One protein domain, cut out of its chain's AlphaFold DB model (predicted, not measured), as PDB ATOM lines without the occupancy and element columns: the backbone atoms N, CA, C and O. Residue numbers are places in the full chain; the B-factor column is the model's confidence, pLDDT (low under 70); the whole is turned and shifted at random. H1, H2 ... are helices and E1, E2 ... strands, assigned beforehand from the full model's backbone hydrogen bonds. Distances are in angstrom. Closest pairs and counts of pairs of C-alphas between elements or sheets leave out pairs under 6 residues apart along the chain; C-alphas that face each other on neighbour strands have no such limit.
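What this domain is: This is residues 143 to 176 and 194 to 270 of the 313 residues of an uncharacterized protein of Cylindrobasidium torrendii FP15055 ss-10 (UniProt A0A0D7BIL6). One long helix, H5, makes the long axis, with a small head beside its first half: H2 packs on H5 and H3 crosses H2. Residues 258 to 270 of H5 stick out. The 111 printed residues, mostly helix, hold H1, H2, E1, H3, H4, H5 in order; the whole is loose, radius of gyration of the C-alphas 19.0 A, spans 67 by 30 by 20 A.

Where its parts are: H5, residues 226 to 270, runs 66.0 A from C-alpha 226 (-3.927, -30.808, -12.943) to C-alpha 270 (33.310, 23.101, -5.051). H3 is residues 198 to 211, 20.0 A; H1 149 to 155; H2 161 to 166; H4 213 to 217; strand E1 195 to 197.

How they stand to each other: H5 touches H2 with residues 232 to 239 alone; closest C-alphas Arg 236 and Phe 166, 5.7 A. H2 touches H3, about perpendicular at 87 degrees; closest C-alphas Ile 163 and Ser 205, 6.5 A. H3, with residues 208 to 209 alone, touches H4 only at the corner; closest C-alphas Ala 209 and Tyr 216, 5.4 A. H1 touches no helix. E1 pairs with no named strand. Every O i to N i+4 pair is within hydrogen-bond range in H1, H3, H4 and H5; H2 has 0 of 2, but 3 of 3 O i to N i+3.

The domain as a whole: Residues 177 to 193 are cut out, C-alphas 176 and 194 being 16.2 A apart. Residues 172 to 176 and 220 have pLDDT under 70.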
ATOM      1  N   ILE A 143      -2.914  -0.066 -15.308       91.19
ATOM      2  CA  ILE A 143      -4.270  -0.416 -14.895       91.19
ATOM      3  C   ILE A 143      -4.246  -0.721 -13.409       91.19
ATOM      4  O   ILE A 143      -3.368  -1.429 -12.927       91.19
ATOM      5  N   ARG A 144      -5.210  -0.177 -12.673       89.00
ATOM      6  CA  ARG A 144      -5.353  -0.453 -11.247       89.00
ATOM      7  C   ARG A 144      -5.902  -1.866 -11.039       89.00
ATOM      8  O   ARG A 144      -6.770  -2.291 -11.797       89.00
ATOM      9  N   GLY A 145      -5.370  -2.566 -10.043       86.12
ATOM     10  CA  GLY A 145      -5.721  -3.940  -9.705       86.12
ATOM     11  C   GLY A 145      -7.170  -4.159  -9.248       86.12
ATOM     12  O   GLY A 145      -8.000  -3.246  -9.306       86.12
ATOM     13  N   PRO A 146      -7.476  -5.380  -8.779       79.62
ATOM     14  CA  PRO A 146      -8.840  -5.851  -8.546       79.62
ATOM     15  C   PRO A 146      -9.565  -5.107  -7.420       79.62
ATOM     16  O   PRO A 146     -10.789  -5.060  -7.437       79.62
ATOM     17  N   ASP A 147      -8.838  -4.429  -6.528       79.69
ATOM     18  CA  ASP A 147      -9.403  -3.536  -5.503       79.69
ATOM     19  C   ASP A 147     -10.188  -2.346  -6.091       79.69
ATOM     20  O   ASP A 147     -10.901  -1.636  -5.386       79.69
ATOM     21  N   HIS A 148     -10.073  -2.116  -7.404       82.50
ATOM     22  CA  HIS A 148     -10.892  -1.170  -8.155       82.50
ATOM     23  C   HIS A 148     -11.571  -1.872  -9.339       82.50
ATOM     24  O   HIS A 148     -11.257  -1.578 -10.499       82.50
ATOM     25  N   PRO A 149     -12.536  -2.775  -9.076       81.38
ATOM     26  CA  PRO A 149     -13.091  -3.667 -10.091       81.38
ATOM     27  C   PRO A 149     -13.782  -2.893 -11.217       81.38
ATOM     28  O   PRO A 149     -13.664  -3.264 -12.382       81.38
ATOM     29  N   THR A 150     -14.428  -1.763 -10.905       85.25
ATOM     30  CA  THR A 150     -15.035  -0.870 -11.903       85.25
ATOM     31  C   THR A 150     -13.996  -0.316 -12.875       85.25
ATOM     32  O   THR A 150     -14.194  -0.379 -14.084       85.25
ATOM     33  N   ALA A 151     -12.860   0.178 -12.370       84.81
ATOM     34  CA  ALA A 151     -11.797   0.720 -13.213       84.81
ATOM     35  C   ALA A 151     -11.118  -0.386 -14.032       84.81
ATOM     36  O   ALA A 151     -10.825  -0.184 -15.212       84.81
ATOM     37  N   PHE A 152     -10.902  -1.560 -13.433       88.31
ATOM     38  CA  PHE A 152     -10.347  -2.716 -14.128       88.31
ATOM     39  C   PHE A 152     -11.249  -3.153 -15.292       88.31
ATOM     40  O   PHE A 152     -10.799  -3.170 -16.438       88.31
ATOM     41  N   ARG A 153     -12.542  -3.388 -15.029       88.50
ATOM     42  CA  ARG A 153     -13.534  -3.797 -16.039       88.50
ATOM     43  C   ARG A 153     -13.763  -2.735 -17.118       88.50
ATOM     44  O   ARG A 153     -13.924  -3.086 -18.276       88.50
ATOM     45  N   GLN A 154     -13.729  -1.443 -16.785       90.12
ATOM     46  CA  GLN A 154     -13.831  -0.374 -17.792       90.12
ATOM     47  C   GLN A 154     -12.646  -0.366 -18.764       90.12
ATOM     48  O   GLN A 154     -12.819  -0.092 -19.949       90.12
ATOM     49  N   ASN A 155     -11.436  -0.654 -18.277       89.19
ATOM     50  CA  ASN A 155     -10.235  -0.657 -19.112       89.19
ATOM     51  C   ASN A 155     -10.032  -1.983 -19.857       89.19
ATOM     52  O   ASN A 155      -9.406  -1.989 -20.918       89.19
ATOM     53  N   LEU A 156     -10.516  -3.092 -19.295       90.00
ATOM     54  CA  LEU A 156     -10.376  -4.446 -19.824       90.00
ATOM     55  C   LEU A 156     -11.648  -5.267 -19.540       90.00
ATOM     56  O   LEU A 156     -11.631  -6.144 -18.677       90.00
ATOM     57  N   PRO A 157     -12.751  -5.026 -20.269       88.69
ATOM     58  CA  PRO A 157     -14.041  -5.661 -19.980       88.69
ATOM     59  C   PRO A 157     -14.031  -7.181 -20.160       88.69
ATOM     60  O   PRO A 157     -14.855  -7.874 -19.577       88.69
ATOM     61  N   TYR A 158     -13.083  -7.697 -20.942       86.94
ATOM     62  CA  TYR A 158     -12.950  -9.121 -21.238       86.94
ATOM     63  C   TYR A 158     -11.916  -9.832 -20.359       86.94
ATOM     64  O   TYR A 158     -11.812 -11.050 -20.421       86.94
ATOM     65  N   ALA A 159     -11.105  -9.100 -19.587       88.19
ATOM     66  CA  ALA A 159     -10.036  -9.720 -18.816       88.19
ATOM     67  C   ALA A 159     -10.579 -10.306 -17.513       88.19
ATOM     68  O   ALA A 159     -11.208  -9.609 -16.717       88.19
ATOM     69  N   ASN A 160     -10.269 -11.575 -17.270       88.06
ATOM     70  CA  ASN A 160     -10.559 -12.216 -16.001       88.06
ATOM     71  C   ASN A 160      -9.547 -11.762 -14.928       88.06
ATOM     72  O   ASN A 160      -8.345 -11.746 -15.183       88.06
ATOM     73  N   THR A 161     -10.003 -11.388 -13.729       89.00
ATOM     74  CA  THR A 161      -9.148 -10.850 -12.660       89.00
ATOM     75  C   THR A 161      -8.151 -11.855 -12.086       89.00
ATOM     76  O   THR A 161      -7.109 -11.411 -11.606       89.00
ATOM     77  N   CYS A 162      -8.382 -13.176 -12.153       86.88
ATOM     78  CA  CYS A 162      -7.376 -14.124 -11.639       86.88
ATOM     79  C   CYS A 162      -6.061 -14.073 -12.401       86.88
ATOM     80  O   CYS A 162      -5.028 -14.337 -11.805       86.88
ATOM     81  N   ILE A 163      -6.039 -13.650 -13.671       91.19
ATOM     82  CA  ILE A 163      -4.778 -13.587 -14.428       91.19
ATOM     83  C   ILE A 163      -3.745 -12.647 -13.790       91.19
ATOM     84  O   ILE A 163      -2.557 -12.732 -14.094       91.19
ATOM     85  N   LEU A 164      -4.199 -11.731 -12.928       91.31
ATOM     86  CA  LEU A 164      -3.352 -10.790 -12.211       91.31
ATOM     87  C   LEU A 164      -2.431 -11.483 -11.202       91.31
ATOM     88  O   LEU A 164      -1.380 -10.936 -10.888       91.31
ATOM     89  N   GLU A 165      -2.769 -12.693 -10.749       90.50
ATOM     90  CA  GLU A 165      -1.900 -13.501  -9.883       90.50
ATOM     91  C   GLU A 165      -0.665 -14.048 -10.624       90.50
ATOM     92  O   GLU A 165       0.343 -14.390 -10.007       90.50
ATOM     93  N   PHE A 166      -0.728 -14.101 -11.959       93.31
ATOM     94  CA  PHE A 166       0.342 -14.577 -12.846       93.31
ATOM     95  C   PHE A 166       1.192 -13.445 -13.429       93.31
ATOM     96  O   PHE A 166       2.055 -13.675 -14.291       93.31
ATOM     97  N   LEU A 167       0.931 -12.217 -12.984       92.88
ATOM     98  CA  LEU A 167       1.591 -11.005 -13.434       92.88
ATOM     99  C   LEU A 167       2.331 -10.346 -12.283       92.88
ATOM    100  O   LEU A 167       1.871 -10.328 -11.144       92.88
ATOM    101  N   MET A 168       3.468  -9.743 -12.614       90.31
ATOM    102  CA  MET A 168       4.192  -8.920 -11.663       90.31
ATOM    103  C   MET A 168       3.440  -7.596 -11.478       90.31
ATOM    104  O   MET A 168       3.217  -6.883 -12.466       90.31
ATOM    105  N   PRO A 169       3.015  -7.251 -10.251       88.94
ATOM    106  CA  PRO A 169       2.470  -5.932  -9.996       88.94
ATOM    107  C   PRO A 169       3.592  -4.894 -10.117       88.94
ATOM    108  O   PRO A 169       4.742  -5.144  -9.755       88.94
ATOM    109  N   SER A 170       3.244  -3.699 -10.584       84.69
ATOM    110  CA  SER A 170       4.081  -2.518 -10.423       84.69
ATOM    111  C   SER A 170       4.335  -2.344  -8.946       84.69
ATOM    112  O   SER A 170       3.395  -2.176  -8.162       84.69
ATOM    113  N   ASP A 171       5.603  -2.280  -8.586       71.94
ATOM    114  CA  ASP A 171       5.939  -1.801  -7.269       71.94
ATOM    115  C   ASP A 171       5.790  -0.273  -7.250       71.94
ATOM    116  O   ASP A 171       6.430   0.460  -8.010       71.94
ATOM    117  N   ARG A 172       4.843   0.204  -6.444       62.47
ATOM    118  CA  ARG A 172       4.529   1.625  -6.335       62.47
ATOM    119  C   ARG A 172       5.539   2.359  -5.456       62.47
ATOM    120  O   ARG A 172       5.796   3.534  -5.721       62.47
ATOM    121  N   THR A 173       6.104   1.689  -4.449       55.94
ATOM    122  CA  THR A 173       7.093   2.287  -3.537       55.94
ATOM    123  C   THR A 173       8.435   2.475  -4.246       55.94
ATOM    124  O   THR A 173       9.158   3.426  -3.965       55.94
ATOM    125  N   LEU A 174       8.706   1.643  -5.253       47.34
ATOM    126  CA  LEU A 174       9.995   1.556  -5.931       47.34
ATOM    127  C   LEU A 174      10.141   2.368  -7.219       47.34
ATOM    128  O   LEU A 174      11.198   2.341  -7.845       47.34
ATOM    129  N   THR A 175       9.125   3.127  -7.645       51.44
ATOM    130  CA  THR A 175       9.284   3.948  -8.859       51.44
ATOM    131  C   THR A 175      10.370   5.021  -8.731       51.44
ATOM    132  O   THR A 175      10.692   5.642  -9.743       51.44
ATOM    133  N   GLY A 176      10.931   5.267  -7.532       42.56
ATOM    134  CA  GLY A 176      12.066   6.176  -7.290       42.56
ATOM    135  C   GLY A 176      11.809   7.634  -7.694       42.56
ATOM    136  O   GLY A 176      12.637   8.523  -7.485       42.56
ATOM    137  N   GLY A 194      -2.062  -3.377  -6.474       79.75
ATOM    138  CA  GLY A 194      -1.029  -3.400  -7.490       79.75
ATOM    139  C   GLY A 194      -1.526  -2.700  -8.748       79.75
ATOM    140  O   GLY A 194      -2.692  -2.811  -9.133       79.75
ATOM    141  N   TYR A 195      -0.644  -1.942  -9.389       88.88
ATOM    142  CA  TYR A 195      -0.887  -1.496 -10.753       88.88
ATOM    143  C   TYR A 195      -0.305  -2.535 -11.697       88.88
ATOM    144  O   TYR A 195       0.755  -3.079 -11.436       88.88
ATOM    145  N   TYR A 196      -0.961  -2.792 -12.811       92.69
ATOM    146  CA  TYR A 196      -0.536  -3.788 -13.778       92.69
ATOM    147  C   TYR A 196      -0.310  -3.125 -15.125       92.69
ATOM    148  O   TYR A 196      -1.001  -2.174 -15.502       92.69
ATOM    149  N   TRP A 197       0.668  -3.630 -15.866       94.69
ATOM    150  CA  TRP A 197       0.956  -3.127 -17.196       94.69
ATOM    151  C   TRP A 197      -0.055  -3.681 -18.199       94.69
ATOM    152  O   TRP A 197      -0.090  -4.884 -18.453       94.69
ATOM    153  N   ARG A 198      -0.876  -2.811 -18.802       94.25
ATOM    154  CA  ARG A 198      -1.965  -3.205 -19.714       94.25
ATOM    155  C   ARG A 198      -1.527  -4.212 -20.790       94.25
ATOM    156  O   ARG A 198      -2.202  -5.230 -20.914       94.25
ATOM    157  N   PRO A 199      -0.426  -3.997 -21.542       94.50
ATOM    158  CA  PRO A 199       0.051  -4.982 -22.515       94.50
ATOM    159  C   PRO A 199       0.313  -6.377 -21.937       94.50
ATOM    160  O   PRO A 199       0.064  -7.367 -22.622       94.50
ATOM    161  N   ASP A 200       0.782  -6.467 -20.693       95.19
ATOM    162  CA  ASP A 200       1.087  -7.751 -20.061       95.19
ATOM    163  C   ASP A 200      -0.196  -8.451 -19.615       95.19
ATOM    164  O   ASP A 200      -0.322  -9.659 -19.801       95.19
ATOM    165  N   ILE A 201      -1.196  -7.686 -19.161       94.69
ATOM    166  CA  ILE A 201      -2.540  -8.208 -18.888       94.69
ATOM    167  C   ILE A 201      -3.170  -8.769 -20.160       94.69
ATOM    168  O   ILE A 201      -3.680  -9.886 -20.147       94.69
ATOM    169  N   THR A 202      -3.098  -8.044 -21.279       94.31
ATOM    170  CA  THR A 202      -3.616  -8.527 -22.567       94.31
ATOM    171  C   THR A 202      -2.886  -9.790 -23.026       94.31
ATOM    172  O   THR A 202      -3.529 -10.756 -23.436       94.31
ATOM    173  N   LYS A 203      -1.549  -9.820 -22.921       95.50
ATOM    174  CA  LYS A 203      -0.739 -10.989 -23.293       95.50
ATOM    175  C   LYS A 203      -1.081 -12.209 -22.435       95.50
ATOM    176  O   LYS A 203      -1.256 -13.293 -22.985       95.50
ATOM    177  N   MET A 204      -1.191 -12.032 -21.118       95.88
ATOM    178  CA  MET A 204      -1.517 -13.112 -20.185       95.88
ATOM    179  C   MET A 204      -2.960 -13.587 -20.348       95.88
ATOM    180  O   MET A 204      -3.195 -14.788 -20.370       95.88
ATOM    181  N   SER A 205      -3.909 -12.666 -20.555       94.44
ATOM    182  CA  SER A 205      -5.306 -13.007 -20.862       94.44
ATOM    183  C   SER A 205      -5.380 -13.949 -22.055       94.44
ATOM    184  O   SER A 205      -6.017 -14.991 -21.975       94.44
ATOM    185  N   ARG A 206      -4.689 -13.598 -23.148       95.31
ATOM    186  CA  ARG A 206      -4.660 -14.412 -24.361       95.31
ATOM    187  C   ARG A 206      -4.018 -15.775 -24.110       95.31
ATOM    188  O   ARG A 206      -4.586 -16.777 -24.512       95.31
ATOM    189  N   LEU A 207      -2.877 -15.811 -23.418       95.75
ATOM    190  CA  LEU A 207      -2.183 -17.061 -23.097       95.75
ATOM    191  C   LEU A 207      -3.081 -18.025 -22.306       95.75
ATOM    192  O   LEU A 207      -3.154 -19.203 -22.640       95.75
ATOM    193  N   VAL A 208      -3.769 -17.526 -21.276       94.12
ATOM    194  CA  VAL A 208      -4.666 -18.342 -20.445       94.12
ATOM    195  C   VAL A 208      -5.915 -18.751 -21.223       94.12
ATOM    196  O   VAL A 208      -6.312 -19.905 -21.140       94.12
ATOM    197  N   ALA A 209      -6.503 -17.855 -22.021       93.56
ATOM    198  CA  ALA A 209      -7.661 -18.178 -22.856       93.56
ATOM    199  C   ALA A 209      -7.347 -19.246 -23.918       93.56
ATOM    200  O   ALA A 209      -8.176 -20.114 -24.174       93.56
ATOM    201  N   GLU A 210      -6.156 -19.196 -24.523       95.25
ATOM    202  CA  GLU A 210      -5.704 -20.169 -25.524       95.25
ATOM    203  C   GLU A 210      -5.360 -21.523 -24.893       95.25
ATOM    204  O   GLU A 210      -5.729 -22.560 -25.439       95.25
ATOM    205  N   LYS A 211      -4.656 -21.527 -23.752       95.25
ATOM    206  CA  LYS A 211      -4.163 -22.762 -23.129       95.25
ATOM    207  C   LYS A 211      -5.193 -23.438 -22.214       95.25
ATOM    208  O   LYS A 211      -5.234 -24.659 -22.149       95.25
ATOM    209  N   PHE A 212      -6.026 -22.656 -21.528       93.94
ATOM    210  CA  PHE A 212      -6.968 -23.122 -20.506       93.94
ATOM    211  C   PHE A 212      -8.344 -22.442 -20.650       93.94
ATOM    212  O   PHE A 212      -8.800 -21.749 -19.733       93.94
ATOM    213  N   PRO A 213      -9.042 -22.618 -21.789       92.81
ATOM    214  CA  PRO A 213     -10.295 -21.914 -22.066       92.81
ATOM    215  C   PRO A 213     -11.366 -22.160 -20.993       92.81
ATOM    216  O   PRO A 213     -12.044 -21.219 -20.587       92.81
ATOM    217  N   ALA A 214     -11.479 -23.389 -20.473       90.81
ATOM    218  CA  ALA A 214     -12.443 -23.727 -19.422       90.81
ATOM    219  C   ALA A 214     -12.245 -22.882 -18.151       90.81
ATOM    220  O   ALA A 214     -13.215 -22.372 -17.601       90.81
ATOM    221  N   VAL A 215     -10.992 -22.673 -17.736       87.50
ATOM    222  CA  VAL A 215     -10.647 -21.869 -16.553       87.50
ATOM    223  C   VAL A 215     -10.850 -20.380 -16.812       87.50
ATOM    224  O   VAL A 215     -11.320 -19.642 -15.947       87.50
ATOM    225  N   TYR A 216     -10.504 -19.925 -18.018       87.31
ATOM    226  CA  TYR A 216     -10.622 -18.519 -18.383       87.31
ATOM    227  C   TYR A 216     -12.072 -18.023 -18.310       87.31
ATOM    228  O   TYR A 216     -12.316 -16.934 -17.784       87.31
ATOM    229  N   PHE A 217     -13.026 -18.831 -18.788       85.81
ATOM    230  CA  PHE A 217     -14.449 -18.483 -18.811       85.81
ATOM    231  C   PHE A 217     -15.203 -18.807 -17.510       85.81
ATOM    232  O   PHE A 217     -16.293 -18.276 -17.320       85.81
ATOM    233  N   SER A 218     -14.652 -19.618 -16.598       83.69
ATOM    234  CA  SER A 218     -15.341 -20.046 -15.366       83.69
ATOM    235  C   SER A 218     -15.182 -19.096 -14.167       83.69
ATOM    236  O   SER A 218     -15.309 -19.525 -13.024       83.69
ATOM    237  N   GLU A 219     -14.861 -17.818 -14.395       75.38
ATOM    238  CA  GLU A 219     -14.628 -16.824 -13.326       75.38
ATOM    239  C   GLU A 219     -13.635 -17.289 -12.234       75.38
ATOM    240  O   GLU A 219     -13.725 -16.879 -11.080       75.38
ATOM    241  N   CYS A 220     -12.637 -18.107 -12.601       67.00
ATOM    242  CA  CYS A 220     -11.574 -18.577 -11.699       67.00
ATOM    243  C   CYS A 220     -12.028 -19.519 -10.578       67.00
ATOM    244  O   CYS A 220     -11.397 -19.566  -9.517       67.00
ATOM    245  N   THR A 221     -13.082 -20.305 -10.790       76.06
ATOM    246  CA  THR A 221     -13.319 -21.475  -9.936       76.06
ATOM    247  C   THR A 221     -12.061 -22.356  -9.911       76.06
ATOM    248  O   THR A 221     -11.473 -22.564 -10.979       76.06
ATOM    249  N   PRO A 222     -11.636 -22.877  -8.742       72.44
ATOM    250  CA  PRO A 222     -10.514 -23.805  -8.657       72.44
ATOM    251  C   PRO A 222     -10.697 -24.916  -9.685       72.44
ATOM    252  O   PRO A 222     -11.681 -25.650  -9.649       72.44
ATOM    253  N   SER A 223      -9.791 -24.973 -10.657       75.50
ATOM    254  CA  SER A 223      -9.843 -26.018 -11.663       75.50
ATOM    255  C   SER A 223      -9.260 -27.289 -11.066       75.50
ATOM    256  O   SER A 223      -8.164 -27.257 -10.508       75.50
ATOM    257  N   GLU A 224      -9.975 -28.400 -11.211       86.25
ATOM    258  CA  GLU A 224      -9.434 -29.740 -10.960       86.25
ATOM    259  C   GLU A 224      -8.465 -30.178 -12.076       86.25
ATOM    260  O   GLU A 224      -7.856 -31.242 -11.992       86.25
ATOM    261  N   ASP A 225      -8.296 -29.354 -13.119       90.69
ATOM    262  CA  ASP A 225      -7.315 -29.574 -14.175       90.69
ATOM    263  C   ASP A 225      -5.891 -29.487 -13.607       90.69
ATOM    264  O   ASP A 225      -5.344 -28.411 -13.329       90.69
ATOM    265  N   GLN A 226      -5.278 -30.658 -13.460       94.06
ATOM    266  CA  GLN A 226      -3.927 -30.808 -12.943       94.06
ATOM    267  C   GLN A 226      -2.887 -30.062 -13.797       94.06
ATOM    268  O   GLN A 226      -1.906 -29.561 -13.240       94.06
ATOM    269  N   GLU A 227      -3.087 -29.936 -15.117       94.00
ATOM    270  CA  GLU A 227      -2.170 -29.187 -15.981       94.00
ATOM    271  C   GLU A 227      -2.209 -27.692 -15.642       94.00
ATOM    272  O   GLU A 227      -1.155 -27.062 -15.486       94.00
ATOM    273  N   TYR A 228      -3.411 -27.128 -15.470       92.81
ATOM    274  CA  TYR A 228      -3.573 -25.739 -15.040       92.81
ATOM    275  C   TYR A 228      -2.953 -25.508 -13.663       92.81
ATOM    276  O   TYR A 228      -2.202 -24.549 -13.489       92.81
ATOM    277  N   VAL A 229      -3.217 -26.389 -12.693       92.38
ATOM    278  CA  VAL A 229      -2.680 -26.266 -11.327       92.38
ATOM    279  C   VAL A 229      -1.153 -26.261 -11.333       92.38
ATOM    280  O   VAL A 229      -0.538 -25.398 -10.696       92.38
ATOM    281  N   THR A 230      -0.523 -27.175 -12.074       95.44
ATOM    282  CA  THR A 230       0.936 -27.219 -12.211       95.44
ATOM    283  C   THR A 230       1.467 -25.951 -12.881       95.44
ATOM    284  O   THR A 230       2.363 -25.309 -12.329       95.44
ATOM    285  N   TRP A 231       0.883 -25.528 -14.008       95.50
ATOM    286  CA  TRP A 231       1.286 -24.298 -14.699       95.50
ATOM    287  C   TRP A 231       1.146 -23.055 -13.810       95.50
ATOM    288  O   TRP A 231       2.087 -22.267 -13.696       95.50
ATOM    289  N   ALA A 232       0.003 -22.899 -13.144       93.50
ATOM    290  CA  ALA A 232      -0.296 -21.776 -12.265       93.50
ATOM    291  C   ALA A 232       0.683 -21.723 -11.087       93.50
ATOM    292  O   ALA A 232       1.172 -20.654 -10.728       93.50
ATOM    293  N   THR A 233       1.019 -22.878 -10.506       94.38
ATOM    294  CA  THR A 233       1.980 -22.980  -9.399       94.38
ATOM    295  C   THR A 233       3.382 -22.565  -9.836       94.38
ATOM    296  O   THR A 233       3.990 -21.710  -9.189       94.38
ATOM    297  N   THR A 234       3.872 -23.098 -10.959       95.94
ATOM    298  CA  THR A 234       5.165 -22.694 -11.533       95.94
ATOM    299  C   THR A 234       5.183 -21.198 -11.823       95.94
ATOM    300  O   THR A 234       6.107 -20.496 -11.414       95.94
ATOM    301  N   ARG A 235       4.127 -20.673 -12.453       95.50
ATOM    302  CA  ARG A 235       4.058 -19.261 -12.822       95.50
ATOM    303  C   ARG A 235       4.023 -18.334 -11.608       95.50
ATOM    304  O   ARG A 235       4.676 -17.294 -11.622       95.50
ATOM    305  N   ARG A 236       3.301 -18.697 -10.544       93.56
ATOM    306  CA  ARG A 236       3.314 -17.939  -9.280       93.56
ATOM    307  C   ARG A 236       4.711 -17.917  -8.664       93.56
ATOM    308  O   ARG A 236       5.137 -16.861  -8.204       93.56
ATOM    309  N   ALA A 237       5.438 -19.036  -8.686       93.31
ATOM    310  CA  ALA A 237       6.815 -19.086  -8.195       93.31
ATOM    311  C   ALA A 237       7.744 -18.149  -8.993       93.31
ATOM    312  O   ALA A 237       8.485 -17.375  -8.389       93.31
ATOM    313  N   GLU A 238       7.633 -18.139 -10.327       92.94
ATOM    314  CA  GLU A 238       8.367 -17.200 -11.193       92.94
ATOM    315  C   GLU A 238       8.045 -15.736 -10.860       92.94
ATOM    316  O   GLU A 238       8.946 -14.904 -10.758       92.94
ATOM    317  N   VAL A 239       6.763 -15.404 -10.662       91.88
ATOM    318  CA  VAL A 239       6.339 -14.042 -10.300       91.88
ATOM    319  C   VAL A 239       6.907 -13.631  -8.942       91.88
ATOM    320  O   VAL A 239       7.384 -12.508  -8.809       91.88
ATOM    321  N   GLN A 240       6.908 -14.520  -7.945       90.38
ATOM    322  CA  GLN A 240       7.484 -14.230  -6.627       90.38
ATOM    323  C   GLN A 240       8.999 -14.003  -6.694       90.38
ATOM    324  O   GLN A 240       9.512 -13.062  -6.083       90.38
ATOM    325  N   GLU A 241       9.719 -14.818  -7.470       90.88
ATOM    326  CA  GLU A 241      11.148 -14.613  -7.709       90.88
ATOM    327  C   GLU A 241      11.410 -13.264  -8.389       90.88
ATOM    328  O   GLU A 241      12.289 -12.513  -7.955       90.88
ATOM    329  N   ALA A 242      10.607 -12.919  -9.395       90.81
ATOM    330  CA  ALA A 242      10.738 -11.666 -10.118       90.81
ATOM    331  C   ALA A 242      10.397 -10.439  -9.249       90.81
ATOM    332  O   ALA A 242      11.080  -9.423  -9.348       90.81
ATOM    333  N   ILE A 243       9.415 -10.538  -8.343       89.44
ATOM    334  CA  ILE A 243       9.117  -9.494  -7.345       89.44
ATOM    335  C   ILE A 243      10.323  -9.272  -6.432       89.44
ATOM    336  O   ILE A 243      10.734  -8.130  -6.220       89.44
ATOM    337  N   ARG A 244      10.905 -10.353  -5.896       90.06
ATOM    338  CA  ARG A 244      12.090 -10.269  -5.031       90.06
ATOM    339  C   ARG A 244      13.252  -9.596  -5.760       90.06
ATOM    340  O   ARG A 244      13.847  -8.670  -5.222       90.06
ATOM    341  N   TRP A 245      13.543 -10.036  -6.981       90.88
ATOM    342  CA  TRP A 245      14.622  -9.473  -7.790       90.88
ATOM    343  C   TRP A 245      14.358  -8.011  -8.187       90.88
ATOM    344  O   TRP A 245      15.257  -7.173  -8.125       90.88
ATOM    345  N   SER A 246      13.111  -7.660  -8.519       90.62
ATOM    346  CA  SER A 246      12.734  -6.274  -8.806       90.62
ATOM    347  C   SER A 246      12.984  -5.368  -7.602       90.62
ATOM    348  O   SER A 246      13.411  -4.235  -7.806       90.62
ATOM    349  N   ARG A 247      12.727  -5.834  -6.371       89.38
ATOM    350  CA  ARG A 247      13.006  -5.068  -5.143       89.38
ATOM    351  C   ARG A 247      14.487  -4.756  -5.002       89.38
ATOM    352  O   ARG A 247      14.840  -3.586  -4.935       89.38
ATOM    353  N   GLU A 248      15.329  -5.782  -5.093       91.12
ATOM    354  CA  GLU A 248      16.789  -5.640  -5.048       91.12
ATOM    355  C   GLU A 248      17.292  -4.605  -6.066       91.12
ATOM    356  O   GLU A 248      18.069  -3.711  -5.733       91.12
ATOM    357  N   CYS A 249      16.792  -4.669  -7.302       91.94
ATOM    358  CA  CYS A 249      17.202  -3.728  -8.337       91.94
ATOM    359  C   CYS A 249      16.745  -2.293  -8.078       91.94
ATOM    360  O   CYS A 249      17.454  -1.347  -8.424       91.94
ATOM    361  N   CYS A 250      15.564  -2.112  -7.496       88.94
ATOM    362  CA  CYS A 250      15.074  -0.779  -7.190       88.94
ATOM    363  C   CYS A 250      15.786  -0.164  -5.987       88.94
ATOM    364  O   CYS A 250      16.063   1.032  -6.029       88.94
ATOM    365  N   ASP A 251      16.100  -0.961  -4.963       88.88
ATOM    366  CA  ASP A 251      16.892  -0.522  -3.813       88.88
ATOM    367  C   ASP A 251      18.268  -0.045  -4.291       88.88
ATOM    368  O   ASP A 251      18.642   1.108  -4.067       88.88
ATOM    369  N   TRP A 252      18.952  -0.872  -5.091       92.19
ATOM    370  CA  TRP A 252      20.219  -0.505  -5.730       92.19
ATOM    371  C   TRP A 252      20.104   0.780  -6.562       92.19
ATOM    372  O   TRP A 252      20.921   1.695  -6.440       92.19
ATOM    373  N   TYR A 253      19.078   0.887  -7.412       90.50
ATOM    374  CA  TYR A 253      18.904   2.060  -8.269       90.50
ATOM    375  C   TYR A 253      18.617   3.328  -7.451       90.50
ATOM    376  O   TYR A 253      19.089   4.414  -7.798       90.50
ATOM    377  N   GLY A 254      17.872   3.203  -6.350       88.00
ATOM    378  CA  GLY A 254      17.620   4.281  -5.396       88.00
ATOM    379  C   GLY A 254      18.905   4.793  -4.746       88.00
ATOM    380  O   GLY A 254      19.146   6.006  -4.746       88.00
ATOM    381  N   ASP A 255      19.752   3.881  -4.269       89.75
ATOM    382  CA  ASP A 255      21.047   4.204  -3.664       89.75
ATOM    383  C   ASP A 255      22.009   4.842  -4.673       89.75
ATOM    384  O   ASP A 255      22.612   5.882  -4.389       89.75
ATOM    385  N   MET A 256      22.079   4.303  -5.893       89.62
ATOM    386  CA  MET A 256      22.865   4.880  -6.987       89.62
ATOM    387  C   MET A 256      22.417   6.316  -7.308       89.62
ATOM    388  O   MET A 256      23.242   7.231  -7.392       89.62
ATOM    389  N   LEU A 257      21.105   6.562  -7.423       87.69
ATOM    390  CA  LEU A 257      20.580   7.909  -7.672       87.69
ATOM    391  C   LEU A 257      20.879   8.878  -6.526       87.69
ATOM    392  O   LEU A 257      21.073  10.074  -6.769       87.69
ATOM    393  N   LYS A 258      20.873   8.397  -5.280       88.50
ATOM    394  CA  LYS A 258      21.243   9.197  -4.111       88.50
ATOM    395  C   LYS A 258      22.720   9.585  -4.175       88.50
ATOM    396  O   LYS A 258      23.013  10.779  -4.104       88.50
ATOM    397  N   HIS A 259      23.604   8.621  -4.420       89.69
ATOM    398  CA  HIS A 259      25.038   8.858  -4.592       89.69
ATOM    399  C   HIS A 259      25.314   9.897  -5.689       89.69
ATOM    400  O   HIS A 259      25.973  10.906  -5.449       89.69
ATOM    401  N   TYR A 260      24.699   9.738  -6.866       87.31
ATOM    402  CA  TYR A 260      24.851  10.687  -7.973       87.31
ATOM    403  C   TYR A 260      24.417  12.118  -7.602       87.31
ATOM    404  O   TYR A 260      25.057  13.104  -7.981       87.31
ATOM    405  N   LYS A 261      23.316  12.265  -6.853       88.69
ATOM    406  CA  LYS A 261      22.851  13.580  -6.379       88.69
ATOM    407  C   LYS A 261      23.839  14.204  -5.397       88.69
ATOM    408  O   LYS A 261      24.057  15.415  -5.467       88.69
ATOM    409  N   GLU A 262      24.411  13.405  -4.503       92.75
ATOM    410  CA  GLU A 262      25.413  13.845  -3.532       92.75
ATOM    411  C   GLU A 262      26.697  14.305  -4.234       92.75
ATOM    412  O   GLU A 262      27.141  15.429  -3.990       92.75
ATOM    413  N   GLU A 263      27.223  13.534  -5.190       91.94
ATOM    414  CA  GLU A 263      28.377  13.932  -6.011       91.94
ATOM    415  C   GLU A 263      28.112  15.240  -6.765       91.94
ATOM    416  O   GLU A 263      28.892  16.192  -6.685       91.94
ATOM    417  N   LYS A 264      26.956  15.361  -7.432       90.31
ATOM    418  CA  LYS A 264      26.572  16.597  -8.133       90.31
ATOM    419  C   LYS A 264      26.433  17.789  -7.191       90.31
ATOM    420  O   LYS A 264      26.726  18.924  -7.583       90.31
ATOM    421  N   ALA A 265      25.963  17.574  -5.965       94.31
ATOM    422  CA  ALA A 265      25.883  18.622  -4.955       94.31
ATOM    423  C   ALA A 265      27.284  19.066  -4.503       94.31
ATOM    424  O   ALA A 265      27.540  20.272  -4.422       94.31
ATOM    425  N   GLN A 266      28.201  18.119  -4.291       95.44
ATOM    426  CA  GLN A 266      29.599  18.388  -3.947       95.44
ATOM    427  C   GLN A 266      30.332  19.134  -5.072       95.44
ATOM    428  O   GLN A 266      30.976  20.153  -4.812       95.44
ATOM    429  N   GLU A 267      30.172  18.715  -6.331       95.06
ATOM    430  CA  GLU A 267      30.728  19.401  -7.506       95.06
ATOM    431  C   GLU A 267      30.257  20.860  -7.585       95.06
ATOM    432  O   GLU A 267      31.060  21.785  -7.758       95.06
ATOM    433  N   LYS A 268      28.949  21.095  -7.406       95.69
ATOM    434  CA  LYS A 268      28.370  22.448  -7.383       95.69
ATOM    435  C   LYS A 268      28.918  23.278  -6.224       95.69
ATOM    436  O   LYS A 268      29.211  24.461  -6.412       95.69
ATOM    437  N   ALA A 269      29.065  22.687  -5.039       96.75
ATOM    438  CA  ALA A 269      29.645  23.360  -3.880       96.75
ATOM    439  C   ALA A 269      31.109  23.755  -4.139       96.75
ATOM    440  O   ALA A 269      31.475  24.918  -3.950       96.75
ATOM    441  N   ALA A 270      31.921  22.841  -4.676       96.56
ATOM    442  CA  ALA A 270      33.310  23.101  -5.051       96.56
ATOM    443  C   ALA A 270      33.427  24.188  -6.135       96.56
ATOM    444  O   ALA A 270      34.282  25.075  -6.047       96.56
TER     445      ALA A 270